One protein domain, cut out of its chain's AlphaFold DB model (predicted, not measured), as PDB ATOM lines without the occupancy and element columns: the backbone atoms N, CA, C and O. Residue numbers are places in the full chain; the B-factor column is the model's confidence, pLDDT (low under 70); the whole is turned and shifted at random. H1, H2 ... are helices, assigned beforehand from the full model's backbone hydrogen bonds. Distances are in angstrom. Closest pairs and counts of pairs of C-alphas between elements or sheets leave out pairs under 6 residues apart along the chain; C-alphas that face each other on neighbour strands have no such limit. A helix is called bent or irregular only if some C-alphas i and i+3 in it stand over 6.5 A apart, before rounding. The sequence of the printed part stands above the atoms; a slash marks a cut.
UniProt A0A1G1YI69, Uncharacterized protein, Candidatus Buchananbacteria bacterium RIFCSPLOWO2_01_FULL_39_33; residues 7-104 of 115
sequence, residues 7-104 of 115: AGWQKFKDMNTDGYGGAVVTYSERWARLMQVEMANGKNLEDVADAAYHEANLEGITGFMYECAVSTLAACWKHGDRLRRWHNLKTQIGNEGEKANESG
ATOM      1  N   ALA A   7     107.567 -47.823  17.676       97.94
ATOM      2  CA  ALA A   7     107.129 -47.520  16.319       97.94
ATOM      3  C   ALA A   7     106.982 -48.801  15.490       97.94
ATOM      4  O   ALA A   7     105.979 -48.973  14.790       97.94
ATOM      5  N   GLY A   8     107.938 -49.726  15.611       97.12
ATOM      6  CA  GLY A   8     107.867 -51.053  15.005       97.12
ATOM      7  C   GLY A   8     106.652 -51.840  15.489       97.12
ATOM      8  O   GLY A   8     105.905 -52.385  14.672       97.12
ATOM      9  N   TRP A   9     106.382 -51.824  16.799       98.12
ATOM     10  CA  TRP A   9     105.185 -52.458  17.354       98.12
ATOM     11  C   TRP A   9     103.890 -51.814  16.849       98.12
ATOM     12  O   TRP A   9     102.957 -52.520  16.465       98.12
ATOM     13  N   GLN A  10     103.815 -50.480  16.813       98.12
ATOM     14  CA  GLN A  10     102.622 -49.788  16.326       98.12
ATOM     15  C   GLN A  10     102.351 -50.109  14.854       98.12
ATOM     16  O   GLN A  10     101.237 -50.503  14.517       98.12
ATOM     17  N   LYS A  11     103.382 -50.056  14.004       97.62
ATOM     18  CA  LYS A  11     103.278 -50.443  12.594       97.62
ATOM     19  C   LYS A  11     102.790 -51.884  12.433       97.62
ATOM     20  O   LYS A  11     101.951 -52.148  11.576       97.62
ATOM     21  N   PHE A  12     103.292 -52.811  13.250       97.12
ATOM     22  CA  PHE A  12     102.843 -54.202  13.217       97.12
ATOM     23  C   PHE A  12     101.344 -54.323  13.515       97.12
ATOM     24  O   PHE A  12     100.637 -54.988  12.761       97.12
ATOM     25  N   LYS A  13     100.843 -53.636  14.550       98.00
ATOM     26  CA  LYS A  13      99.406 -53.607  14.868       98.00
ATOM     27  C   LYS A  13      98.573 -53.029  13.726       98.00
ATOM     28  O   LYS A  13      97.567 -53.618  13.352       98.00
ATOM     29  N   ASP A  14      99.015 -51.911  13.154       97.94
ATOM     30  CA  ASP A  14      98.282 -51.212  12.093       97.94
ATOM     31  C   ASP A  14      98.194 -52.039  10.800       97.94
ATOM     32  O   ASP A  14      97.243 -51.902  10.034       97.94
ATOM     33  N   MET A  15      99.172 -52.919  10.556       96.75
ATOM     34  CA  MET A  15      99.188 -53.824   9.401       96.75
ATOM     35  C   MET A  15      98.402 -55.127   9.620       96.75
ATOM     36  O   MET A  15      98.102 -55.811   8.647       96.75
ATOM     37  N   ASN A  16      98.084 -55.484  10.866       96.94
ATOM     38  CA  ASN A  16      97.515 -56.781  11.242       96.94
ATOM     39  C   ASN A  16      96.186 -56.593  11.985       96.94
ATOM     40  O   ASN A  16      96.054 -56.917  13.164       96.94
ATOM     41  N   THR A  17      95.200 -56.029  11.288       95.69
ATOM     42  CA  THR A  17      93.881 -55.695  11.854       95.69
ATOM     43  C   THR A  17      92.788 -56.706  11.512       95.69
ATOM     44  O   THR A  17      91.675 -56.601  12.022       95.69
ATOM     45  N   ASP A  18      93.057 -57.637  10.599       95.00
ATOM     46  CA  ASP A  18      92.120 -58.693  10.233       95.00
ATOM     47  C   ASP A  18      92.082 -59.796  11.304       95.00
ATOM     48  O   ASP A  18      92.881 -59.811  12.238       95.00
ATOM     49  N   GLY A  19      91.142 -60.738  11.198       92.69
ATOM     50  CA  GLY A  19      91.007 -61.799  12.203       92.69
ATOM     51  C   GLY A  19      92.262 -62.671  12.339       92.69
ATOM     52  O   GLY A  19      92.575 -63.119  13.438       92.69
ATOM     53  N   TYR A  20      92.997 -62.882  11.242       94.25
ATOM     54  CA  TYR A  20      94.198 -63.713  11.231       94.25
ATOM     55  C   TYR A  20      95.398 -62.980  11.844       94.25
ATOM     56  O   TYR A  20      95.983 -63.461  12.814       94.25
ATOM     57  N   GLY A  21      95.754 -61.801  11.325       95.12
ATOM     58  CA  GLY A  21      96.865 -61.004  11.844       95.12
ATOM     59  C   GLY A  21      96.583 -60.445  13.239       95.12
ATOM     60  O   GLY A  21      97.459 -60.452  14.105       95.12
ATOM     61  N   GLY A  22      95.344 -60.032  13.503       97.12
ATOM     62  CA  GLY A  22      94.917 -59.519  14.804       97.12
ATOM     63  C   GLY A  22      95.029 -60.557  15.924       97.12
ATOM     64  O   GLY A  22      95.354 -60.203  17.062       97.12
ATOM     65  N   ALA A  23      94.852 -61.847  15.606       97.50
ATOM     66  CA  ALA A  23      95.127 -62.931  16.547       97.50
ATOM     67  C   ALA A  23      96.619 -62.980  16.923       97.50
ATOM     68  O   ALA A  23      96.941 -63.094  18.103       97.50
ATOM     69  N   VAL A  24      97.533 -62.801  15.957       97.88
ATOM     70  CA  VAL A  24      98.987 -62.743  16.214       97.88
ATOM     71  C   VAL A  24      99.344 -61.554  17.100       97.88
ATOM     72  O   VAL A  24     100.114 -61.708  18.049       97.88
ATOM     73  N   VAL A  25      98.774 -60.376  16.828       98.19
ATOM     74  CA  VAL A  25      98.971 -59.167  17.646       98.19
ATOM     75  C   VAL A  25      98.550 -59.421  19.092       98.19
ATOM     76  O   VAL A  25      99.340 -59.215  20.017       98.19
ATOM     77  N   THR A  26      97.323 -59.907  19.275       98.12
ATOM     78  CA  THR A  26      96.734 -60.149  20.597       98.12
ATOM     79  C   THR A  26      97.540 -61.184  21.375       98.12
ATOM     80  O   THR A  26      97.897 -60.960  22.535       98.12
ATOM     81  N   TYR A  27      97.884 -62.287  20.713       98.38
ATOM     82  CA  TYR A  27      98.711 -63.344  21.272       98.38
ATOM     83  C   TYR A  27     100.091 -62.827  21.703       98.38
ATOM     84  O   TYR A  27     100.497 -63.039  22.845       98.38
ATOM     85  N   SER A  28     100.789 -62.105  20.820       98.25
ATOM     86  CA  SER A  28     102.145 -61.598  21.076       98.25
ATOM     87  C   SER A  28     102.176 -60.688  22.301       98.25
ATOM     88  O   SER A  28     103.023 -60.841  23.183       98.25
ATOM     89  N   GLU A  29     101.220 -59.762  22.390       98.19
ATOM     90  CA  GLU A  29     101.126 -58.848  23.523       98.19
ATOM     91  C   GLU A  29     100.825 -59.584  24.833       98.19
ATOM     92  O   GLU A  29     101.441 -59.289  25.862       98.19
ATOM     93  N   ARG A  30      99.891 -60.540  24.802       98.56
ATOM     94  CA  ARG A  30      99.515 -61.335  25.975       98.56
ATOM     95  C   ARG A  30     100.692 -62.173  26.464       98.56
ATOM     96  O   ARG A  30     101.034 -62.098  27.643       98.56
ATOM     97  N   TRP A  31     101.348 -62.898  25.562       98.62
ATOM     98  CA  TRP A  31     102.488 -63.752  25.881       98.62
ATOM     99  C   TRP A  31     103.641 -62.954  26.503       98.62
ATOM    100  O   TRP A  31     104.115 -63.293  27.588       98.62
ATOM    101  N   ALA A  32     104.026 -61.828  25.892       98.62
ATOM    102  CA  ALA A  32     105.075 -60.960  26.423       98.62
ATOM    103  C   ALA A  32     104.718 -60.363  27.795       98.62
ATOM    104  O   ALA A  32     105.577 -60.259  28.673       98.62
ATOM    105  N   ARG A  33     103.452 -59.977  28.013       98.50
ATOM    106  CA  ARG A  33     102.989 -59.452  29.309       98.50
ATOM    107  C   ARG A  33     103.022 -60.515  30.405       98.50
ATOM    108  O   ARG A  33     103.512 -60.204  31.487       98.50
ATOM    109  N   LEU A  34     102.554 -61.734  30.129       98.50
ATOM    110  CA  LEU A  34     102.606 -62.846  31.085       98.50
ATOM    111  C   LEU A  34     104.052 -63.138  31.500       98.50
ATOM    112  O   LEU A  34     104.362 -63.140  32.689       98.50
ATOM    113  N   MET A  35     104.963 -63.258  30.528       98.50
ATOM    114  CA  MET A  35     106.385 -63.462  30.821       98.50
ATOM    115  C   MET A  35     106.978 -62.319  31.654       98.50
ATOM    116  O   MET A  35     107.693 -62.578  32.615       98.50
ATOM    117  N   GLN A  36     106.663 -61.055  31.347       98.25
ATOM    118  CA  GLN A  36     107.166 -59.923  32.135       98.25
ATOM    119  C   GLN A  36     106.683 -59.917  33.582       98.25
ATOM    120  O   GLN A  36     107.456 -59.543  34.460       98.25
ATOM    121  N   VAL A  37     105.427 -60.288  33.832       98.19
ATOM    122  CA  VAL A  37     104.894 -60.375  35.198       98.19
ATOM    123  C   VAL A  37     105.685 -61.408  35.993       98.19
ATOM    124  O   VAL A  37     106.166 -61.117  37.085       98.19
ATOM    125  N   GLU A  38     105.913 -62.582  35.414       98.19
ATOM    126  CA  GLU A  38     106.692 -63.638  36.057       98.19
ATOM    127  C   GLU A  38     108.169 -63.258  36.247       98.19
ATOM    128  O   GLU A  38     108.759 -63.534  37.293       98.19
ATOM    129  N   MET A  39     108.759 -62.561  35.275       98.06
ATOM    130  CA  MET A  39     110.124 -62.040  35.380       98.06
ATOM    131  C   MET A  39     110.253 -60.957  36.458       98.06
ATOM    132  O   MET A  39     111.252 -60.925  37.173       98.06
ATOM    133  N   ALA A  40     109.239 -60.105  36.629       97.44
ATOM    134  CA  ALA A  40     109.189 -59.135  37.724       97.44
ATOM    135  C   ALA A  40     109.094 -59.821  39.101       97.44
ATOM    136  O   ALA A  40     109.586 -59.281  40.089       97.44
ATOM    137  N   ASN A  41     108.543 -61.038  39.149       97.38
ATOM    138  CA  ASN A  41     108.520 -61.904  40.331       97.38
ATOM    139  C   ASN A  41     109.814 -62.728  40.514       97.38
ATOM    140  O   ASN A  41     109.871 -63.604  41.376       97.38
ATOM    141  N   GLY A  42     110.859 -62.460  39.723       97.81
ATOM    142  CA  GLY A  42     112.184 -63.068  39.862       97.81
ATOM    143  C   GLY A  42     112.398 -64.369  39.086       97.81
ATOM    144  O   GLY A  42     113.447 -64.991  39.250       97.81
ATOM    145  N   LYS A  43     111.448 -64.796  38.243       98.06
ATOM    146  CA  LYS A  43     111.636 -65.972  37.378       98.06
ATOM    147  C   LYS A  43     112.476 -65.637  36.142       98.06
ATOM    148  O   LYS A  43     112.489 -64.498  35.671       98.06
ATOM    149  N   ASN A  44     113.157 -66.633  35.576       97.75
ATOM    150  CA  ASN A  44     113.810 -66.465  34.279       97.75
ATOM    151  C   ASN A  44     112.803 -66.594  33.138       97.75
ATOM    152  O   ASN A  44     111.795 -67.284  33.264       97.75
ATOM    153  N   LEU A  45     113.116 -65.971  32.000       98.12
ATOM    154  CA  LEU A  45     112.289 -66.046  30.796       98.12
ATOM    155  C   LEU A  45     112.148 -67.492  30.308       98.12
ATOM    156  O   LEU A  45     111.051 -67.930  29.980       98.12
ATOM    157  N   GLU A  46     113.250 -68.238  30.280       97.62
ATOM    158  CA  GLU A  46     113.321 -69.602  29.750       97.62
ATOM    159  C   GLU A  46     112.465 -70.584  30.558       97.62
ATOM    160  O   GLU A  46     111.929 -71.534  29.988       97.62
ATOM    161  N   ASP A  47     112.296 -70.312  31.856       97.38
ATOM    162  CA  ASP A  47     111.510 -71.132  32.781       97.38
ATOM    163  C   ASP A  47     109.996 -70.926  32.596       97.38
ATOM    164  O   ASP A  47     109.202 -71.775  32.997       97.38
ATOM    165  N   VAL A  48     109.577 -69.795  32.012       98.06
ATOM    166  CA  VAL A  48     108.158 -69.390  31.947       98.06
ATOM    167  C   VAL A  48     107.616 -69.265  30.530       98.06
ATOM    168  O   VAL A  48     106.401 -69.279  30.345       98.06
ATOM    169  N   ALA A  49     108.486 -69.164  29.522       97.44
ATOM    170  CA  ALA A  49     108.083 -68.899  28.146       97.44
ATOM    171  C   ALA A  49     107.136 -69.966  27.574       97.44
ATOM    172  O   ALA A  49     106.187 -69.611  26.880       97.44
ATOM    173  N   ASP A  50     107.345 -71.248  27.897       95.88
ATOM    174  CA  ASP A  50     106.485 -72.345  27.425       95.88
ATOM    175  C   ASP A  50     105.097 -72.346  28.081       95.88
ATOM    176  O   ASP A  50     104.078 -72.399  27.396       95.88
ATOM    177  N   ALA A  51     105.043 -72.214  29.408       96.94
ATOM    178  CA  ALA A  51     103.773 -72.139  30.127       96.94
ATOM    179  C   ALA A  51     102.960 -70.912  29.678       96.94
ATOM    180  O   ALA A  51     101.790 -71.030  29.313       96.94
ATOM    181  N   ALA A  52     103.616 -69.752  29.586       96.94
ATOM    182  CA  ALA A  52     102.995 -68.524  29.108       96.94
ATOM    183  C   ALA A  52     102.550 -68.622  27.637       96.94
ATOM    184  O   ALA A  52     101.567 -67.983  27.269       96.94
ATOM    185  N   TYR A  53     103.233 -69.417  26.799       94.44
ATOM    186  CA  TYR A  53     102.812 -69.680  25.417       94.44
ATOM    187  C   TYR A  53     101.431 -70.346  25.394       94.44
ATOM    188  O   TYR A  53     100.555 -69.910  24.642       94.44
ATOM    189  N   HIS A  54     101.227 -71.363  26.236       95.31
ATOM    190  CA  HIS A  54      99.962 -72.089  26.324       95.31
ATOM    191  C   HIS A  54      98.843 -71.219  26.897       95.31
ATOM    192  O   HIS A  54      97.752 -71.181  26.332       95.31
ATOM    193  N   GLU A  55      99.116 -70.477  27.971       97.31
ATOM    194  CA  GLU A  55      98.146 -69.557  28.579       97.31
ATOM    195  C   GLU A  55      97.752 -68.415  27.637       97.31
ATOM    196  O   GLU A  55      96.609 -67.952  27.646       97.31
ATOM    197  N   ALA A  56      98.688 -67.957  26.803       97.06
ATOM    198  CA  ALA A  56      98.422 -66.882  25.869       97.06
ATOM    199  C   ALA A  56      97.581 -67.315  24.659       97.06
ATOM    200  O   ALA A  56      96.993 -66.448  24.012       97.06
ATOM    201  N   ASN A  57      97.507 -68.609  24.337       95.75
ATOM    202  CA  ASN A  57      96.872 -69.112  23.120       95.75
ATOM    203  C   ASN A  57      95.351 -69.302  23.273       95.75
ATOM    204  O   ASN A  57      94.855 -70.427  23.336       95.75
ATOM    205  N   LEU A  58      94.604 -68.198  23.316       95.12
ATOM    206  CA  LEU A  58      93.137 -68.231  23.417       95.12
ATOM    207  C   LEU A  58      92.456 -68.283  22.042       95.12
ATOM    208  O   LEU A  58      91.329 -68.754  21.916       95.12
ATOM    209  N   GLU A  59      93.145 -67.796  21.014       93.31
ATOM    210  CA  GLU A  59      92.650 -67.670  19.645       93.31
ATOM    211  C   GLU A  59      92.930 -68.919  18.791       93.31
ATOM    212  O   GLU A  59      92.468 -68.998  17.655       93.31
ATOM    213  N   GLY A  60      93.672 -69.901  19.318       93.81
ATOM    214  CA  GLY A  60      94.046 -71.109  18.583       93.81
ATOM    215  C   GLY A  60      95.067 -70.828  17.481       93.81
ATOM    216  O   GLY A  60      94.876 -71.243  16.336       93.81
ATOM    217  N   ILE A  61      96.141 -70.103  17.809       94.62
ATOM    218  CA  ILE A  61      97.166 -69.718  16.841       94.62
ATOM    219  C   ILE A  61      97.827 -70.940  16.193       94.62
ATOM    220  O   ILE A  61      98.058 -71.974  16.823       94.62
ATOM    221  N   THR A  62      98.154 -70.804  14.911       93.69
ATOM    222  CA  THR A  62      98.890 -71.825  14.154       93.69
ATOM    223  C   THR A  62     100.398 -71.746  14.420       93.69
ATOM    224  O   THR A  62     100.893 -70.750  14.947       93.69
ATOM    225  N   GLY A  63     101.157 -72.759  13.985       91.38
ATOM    226  CA  GLY A  63     102.625 -72.729  14.059       91.38
ATOM    227  C   GLY A  63     103.240 -71.526  13.331       91.38
ATOM    228  O   GLY A  63     104.123 -70.869  13.869       91.38
ATOM    229  N   PHE A  64     102.702 -71.159  12.164       91.50
ATOM    230  CA  PHE A  64     103.148 -69.969  11.434       91.50
ATOM    231  C   PHE A  64     102.854 -68.670  12.201       91.50
ATOM    232  O   PHE A  64     103.715 -67.805  12.326       91.50
ATOM    233  N   MET A  65     101.653 -68.544  12.774       95.06
ATOM    234  CA  MET A  65     101.299 -67.395  13.617       95.06
ATOM    235  C   MET A  65     102.224 -67.268  14.835       95.06
ATOM    236  O   MET A  65     102.616 -66.159  15.195       95.06
ATOM    237  N   TYR A  66     102.593 -68.394  15.451       95.06
ATOM    238  CA  TYR A  66     103.561 -68.429  16.544       95.06
ATOM    239  C   TYR A  66     104.938 -67.915  16.102       95.06
ATOM    240  O   TYR A  66     105.530 -67.084  16.787       95.06
ATOM    241  N   GLU A  67     105.432 -68.328  14.934       93.44
ATOM    242  CA  GLU A  67     106.692 -67.811  14.387       93.44
ATOM    243  C   GLU A  67     106.633 -66.301  14.110       93.44
ATOM    244  O   GLU A  67     107.572 -65.572  14.444       93.44
ATOM    245  N   CYS A  68     105.517 -65.798  13.567       95.25
ATOM    246  CA  CYS A  68     105.302 -64.359  13.403       95.25
ATOM    247  C   CYS A  68     105.348 -63.618  14.746       95.25
ATOM    248  O   CYS A  68     105.933 -62.534  14.826       95.25
ATOM    249  N   ALA A  69     104.771 -64.204  15.800       97.12
ATOM    250  CA  ALA A  69     104.815 -63.646  17.145       97.12
ATOM    251  C   ALA A  69     106.250 -63.593  17.692       97.12
ATOM    252  O   ALA A  69     106.688 -62.535  18.137       97.12
ATOM    253  N   VAL A  70     107.012 -64.689  17.596       97.44
ATOM    254  CA  VAL A  70     108.421 -64.733  18.031       97.44
ATOM    255  C   VAL A  70     109.254 -63.694  17.284       97.44
ATOM    256  O   VAL A  70     109.977 -62.930  17.918       97.44
ATOM    257  N   SER A  71     109.127 -63.626  15.957       96.38
ATOM    258  CA  SER A  71     109.873 -62.680  15.119       96.38
ATOM    259  C   SER A  71     109.548 -61.225  15.449       96.38
ATOM    260  O   SER A  71     110.445 -60.400  15.628       96.38
ATOM    261  N   THR A  72     108.265 -60.910  15.619       97.31
ATOM    262  CA  THR A  72     107.832 -59.551  15.959       97.31
ATOM    263  C   THR A  72     108.305 -59.154  17.352       97.31
ATOM    264  O   THR A  72     108.889 -58.084  17.523       97.31
ATOM    265  N   LEU A  73     108.115 -60.024  18.348       98.31
ATOM    266  CA  LEU A  73     108.592 -59.772  19.704       98.31
ATOM    267  C   LEU A  73     110.114 -59.629  19.733       98.31
ATOM    268  O   LEU A  73     110.609 -58.734  20.411       98.31
ATOM    269  N   ALA A  74     110.855 -60.430  18.965       97.88
ATOM    270  CA  ALA A  74     112.304 -60.297  18.839       97.88
ATOM    271  C   ALA A  74     112.737 -58.897  18.387       97.88
ATOM    272  O   ALA A  74     113.736 -58.380  18.885       97.88
ATOM    273  N   ALA A  75     111.972 -58.288  17.479       96.94
ATOM    274  CA  ALA A  75     112.263 -56.970  16.935       96.94
ATOM    275  C   ALA A  75     111.861 -55.818  17.870       96.94
ATOM    276  O   ALA A  75     112.579 -54.824  17.940       96.94
ATOM    277  N   CYS A  76     110.724 -55.918  18.571       97.88
ATOM    278  CA  CYS A  76     110.138 -54.760  19.258       97.88
ATOM    279  C   CYS A  76     110.054 -54.862  20.785       97.88
ATOM    280  O   CYS A  76     109.821 -53.850  21.448       97.88
ATOM    281  N   TRP A  77     110.218 -56.045  21.378       98.56
ATOM    282  CA  TRP A  77     110.124 -56.243  22.826       98.56
ATOM    283  C   TRP A  77     111.500 -56.143  23.497       98.56
ATOM    284  O   TRP A  77     112.483 -56.684  22.998       98.56
ATOM    285  N   LYS A  78     111.577 -55.523  24.683       98.31
ATOM    286  CA  LYS A  78     112.827 -55.377  25.458       98.31
ATOM    287  C   LYS A  78     113.542 -56.703  25.745       98.31
ATOM    288  O   LYS A  78     114.767 -56.737  25.821       98.31
ATOM    289  N   HIS A  79     112.791 -57.792  25.899       98.19
ATOM    290  CA  HIS A  79     113.340 -59.140  26.098       98.19
ATOM    291  C   HIS A  79     113.228 -60.023  24.848       98.19
ATOM    292  O   HIS A  79     113.464 -61.229  24.916       98.19
ATOM    293  N   GLY A  80     112.907 -59.418  23.705       97.81
ATOM    294  CA  GLY A  80     112.670 -60.088  22.436       97.81
ATOM    295  C   GLY A  80     113.832 -60.959  21.976       97.81
ATOM    296  O   GLY A  80     113.624 -62.125  21.652       97.81
ATOM    297  N   ASP A  81     115.063 -60.440  21.986       97.94
ATOM    298  CA  ASP A  81     116.222 -61.232  21.544       97.94
ATOM    299  C   ASP A  81     116.465 -62.452  22.449       97.94
ATOM    300  O   ASP A  81     116.808 -63.529  21.968       97.94
ATOM    301  N   ARG A  82     116.215 -62.326  23.761       98.19
ATOM    302  CA  ARG A  82     116.305 -63.458  24.698       98.19
ATOM    303  C   ARG A  82     115.248 -64.516  24.380       98.19
ATOM    304  O   ARG A  82     115.580 -65.698  24.318       98.19
ATOM    305  N   LEU A  83     114.012 -64.092  24.111       98.38
ATOM    306  CA  LEU A  83     112.934 -64.985  23.680       98.38
ATOM    307  C   LEU A  83     113.281 -65.714  22.379       98.38
ATOM    308  O   LEU A  83     113.127 -66.930  22.298       98.38
ATOM    309  N   ARG A  84     113.788 -64.987  21.378       97.88
ATOM    310  CA  ARG A  84     114.229 -65.548  20.097       97.88
ATOM    311  C   ARG A  84     115.284 -66.632  20.291       97.88
ATOM    312  O   ARG A  84     115.169 -67.707  19.710       97.88
ATOM    313  N   ARG A  85     116.292 -66.367  21.127       97.94
ATOM    314  CA  ARG A  85     117.360 -67.336  21.411       97.94
ATOM    315  C   ARG A  85     116.830 -68.588  22.090       97.94
ATOM    316  O   ARG A  85     117.181 -69.686  21.668       97.94
ATOM    317  N   TRP A  86     115.971 -68.426  23.096       97.62
ATOM    318  CA  TRP A  86     115.294 -69.545  23.750       97.62
ATOM    319  C   TRP A  86     114.490 -70.377  22.747       97.62
ATOM    320  O   TRP A  86     114.648 -71.595  22.705       97.62
ATOM    321  N   HIS A  87     113.688 -69.723  21.903       96.62
ATOM    322  CA  HIS A  87     112.897 -70.382  20.868       96.62
ATOM    323  C   HIS A  87     113.795 -71.200  19.935       96.62
ATOM    324  O   HIS A  87     113.589 -72.399  19.779       96.62
ATOM    325  N   ASN A  88     114.843 -70.582  19.387       96.56
ATOM    326  CA  ASN A  88     115.772 -71.243  18.476       96.56
ATOM    327  C   ASN A  88     116.410 -72.489  19.110       96.56
ATOM    328  O   ASN A  88     116.464 -73.545  18.483       96.56
ATOM    329  N   LEU A  89     116.862 -72.392  20.363       95.81
ATOM    330  CA  LEU A  89     117.491 -73.518  21.058       95.81
ATOM    331  C   LEU A  89     116.501 -74.625  21.424       95.81
ATOM    332  O   LEU A  89     116.874 -75.793  21.440       95.81
ATOM    333  N   LYS A  90     115.250 -74.271  21.719       93.56
ATOM    334  CA  LYS A  90     114.188 -75.238  22.003       93.56
ATOM    335  C   LYS A  90     113.716 -75.970  20.744       93.56
ATOM    336  O   LYS A  90     113.271 -77.109  20.828       93.56
ATOM    337  N   THR A  91     113.775 -75.297  19.600       91.31
ATOM    338  CA  THR A  91     113.259 -75.787  18.321       91.31
ATOM    339  C   THR A  91     114.280 -76.596  17.521       91.31
ATOM    340  O   THR A  91     113.882 -77.410  16.689       91.31
ATOM    341  N   GLN A  92     115.580 -76.385  17.733       92.94
ATOM    342  CA  GLN A  92     116.618 -77.072  16.961       92.94
ATOM    343  C   GLN A  92     116.618 -78.598  17.156       92.94
ATOM    344  O   GLN A  92     116.234 -79.110  18.206       92.94
ATOM    345  N   ILE A  93     117.119 -79.308  16.143       89.31
ATOM    346  CA  ILE A  93     117.386 -80.755  16.192       89.31
ATOM    347  C   ILE A  93     118.895 -80.994  16.324       89.31
ATOM    348  O   ILE A  93     119.323 -81.857  17.090       89.31
ATOM    349  N   GLY A  94     119.698 -80.219  15.588       90.56
ATOM    350  CA  GLY A  94     121.149 -80.177  15.686       90.56
ATOM    351  C   GLY A  94     121.612 -78.836  16.247       90.56
ATOM    352  O   GLY A  94     121.368 -78.529  17.409       90.56
ATOM    353  N   ASN A  95     122.300 -78.052  15.413       92.31
ATOM    354  CA  ASN A  95     122.871 -76.748  15.773       92.31
ATOM    355  C   ASN A  95     122.302 -75.582  14.949       92.31
ATOM    356  O   ASN A  95     122.890 -74.500  14.882       92.31
ATOM    357  N   GLU A  96     121.169 -75.789  14.278       93.00
ATOM    358  CA  GLU A  96     120.517 -74.760  13.467       93.00
ATOM    359  C   GLU A  96     120.097 -73.565  14.328       93.00
ATOM    360  O   GLU A  96     120.167 -72.423  13.874       93.00
ATOM    361  N   GLY A  97     119.711 -73.813  15.584       93.00
ATOM    362  CA  GLY A  97     119.296 -72.774  16.521       93.00
ATOM    363  C   GLY A  97     120.463 -71.903  16.958       93.00
ATOM    364  O   GLY A  97     120.344 -70.679  17.005       93.00
ATOM    365  N   GLU A  98     121.617 -72.519  17.203       93.94
ATOM    366  CA  GLU A  98     122.869 -71.816  17.490       93.94
ATOM    367  C   GLU A  98     123.279 -70.907  16.320       93.94
ATOM    368  O   GLU A  98     123.495 -69.711  16.514       93.94
ATOM    369  N   LYS A  99     123.260 -71.420  15.085       92.75
ATOM    370  CA  LYS A  99     123.562 -70.630  13.873       92.75
ATOM    371  C   LYS A  99     122.552 -69.502  13.626       92.75
ATOM    372  O   LYS A  99     122.914 -68.391  13.231       92.75
ATOM    373  N   ALA A 100     121.266 -69.755  13.868       93.50
ATOM    374  CA  ALA A 100     120.237 -68.718  13.802       93.50
ATOM    375  C   ALA A 100     120.469 -67.631  14.869       93.50
ATOM    376  O   ALA A 100     120.251 -66.442  14.624       93.50
ATOM    377  N   ASN A 101     120.978 -68.000  16.046       95.06
ATOM    378  CA  ASN A 101     121.320 -67.041  17.093       95.06
ATOM    379  C   ASN A 101     122.445 -66.090  16.680       95.06
ATOM    380  O   ASN A 101     122.313 -64.894  16.945       95.06
ATOM    381  N   GLU A 102     123.469 -66.589  15.985       93.44
ATOM    382  CA  GLU A 102     124.590 -65.791  15.460       93.44
ATOM    383  C   GLU A 102     124.146 -64.752  14.420       93.44
ATOM    384  O   GLU A 102     124.664 -63.637  14.392       93.44
ATOM    385  N   SER A 103     123.166 -65.099  13.584       91.62
ATOM    386  CA  SER A 103     122.679 -64.254  12.482       91.62
ATOM    387  C   SER A 103     121.495 -63.351  12.842       91.62
ATOM    388  O   SER A 103     121.086 -62.527  12.027       91.62
ATOM    389  N   GLY A 104     120.916 -63.499  14.038       91.12
ATOM    390  CA  GLY A 104     119.683 -62.795  14.412       91.12
ATOM    391  C   GLY A 104     118.396 -63.437  13.870       91.12
ATOM    392  O   GLY A 104     117.316 -62.889  14.065       91.12
TER     393      GLY A 104
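This is residues 7 to 104 of the 115 residues of an uncharacterized protein of Candidatus Buchananbacteria bacterium RIFCSPLOWO2_01_FULL_39_33 (UniProt A0A1G1YI69). H4 runs through the middle of this group of six helices, with the long H2 crossing it on one side and H5 folding back beside it on another. H3 folds back along H2 and reaches H5 with residues 45 to 49, H1 packs on H2 and on residues 72 to 76 of H4, and H6 packs on H5 alone. The printed part has 98 residues with six named helices, H1 to H6 along the chain, and no named strand: all helix. It is compact, with a radius of gyration of the C-alphas of 13.2 A and spans of 36 by 31 by 27 A.

Start at H2, residues 19 to 40. It touches H4, residues 63 to 76, at a steep tilt of 58 degrees; the closest C-alphas, of Ser 28 and Ala 69, are 5.2 A apart. H3, residues 45 to 56, touches H2 and forms a helical hairpin with it; the closest C-alphas are those of Trp 31 and Ala 56, 5.1 A apart. H5, residues 80 to 91, touches H4 with C-alphas 74 and 80 closest, 3.6 A, and H3 about perpendicular with C-alphas 46 and 86 closest, 6.3 A. H1, residues 7 to 15, touches H4 with C-alphas 9 and 76 closest, 5.8 A. H6, residues 96 to 103, touches H5 with C-alphas 88 and 97 closest, 4.3 A, and is apart from H4. Every O i to N i+4 pair is within hydrogen-bond range in H1, H4, H5 and H6, against 17 of 18 in H2 and 6 of 8 in H3.

Find C-alpha 19 at (91.007, -61.799, 12.203); from there H2 runs 31.4 A to C-alpha 40. H4 spans 20.2 A and H5 16.2 A. H3 is irregular: C-alphas 47 and 50 are 7.4 A apart. H6 ends at C-alpha 103, (122.679, -64.254, 12.482).

The two C-alphas farthest apart, of Asp 14 and Gly 94, are 37.1 A apart. The printed part has no cut and no long link, and no printed residue is under 70.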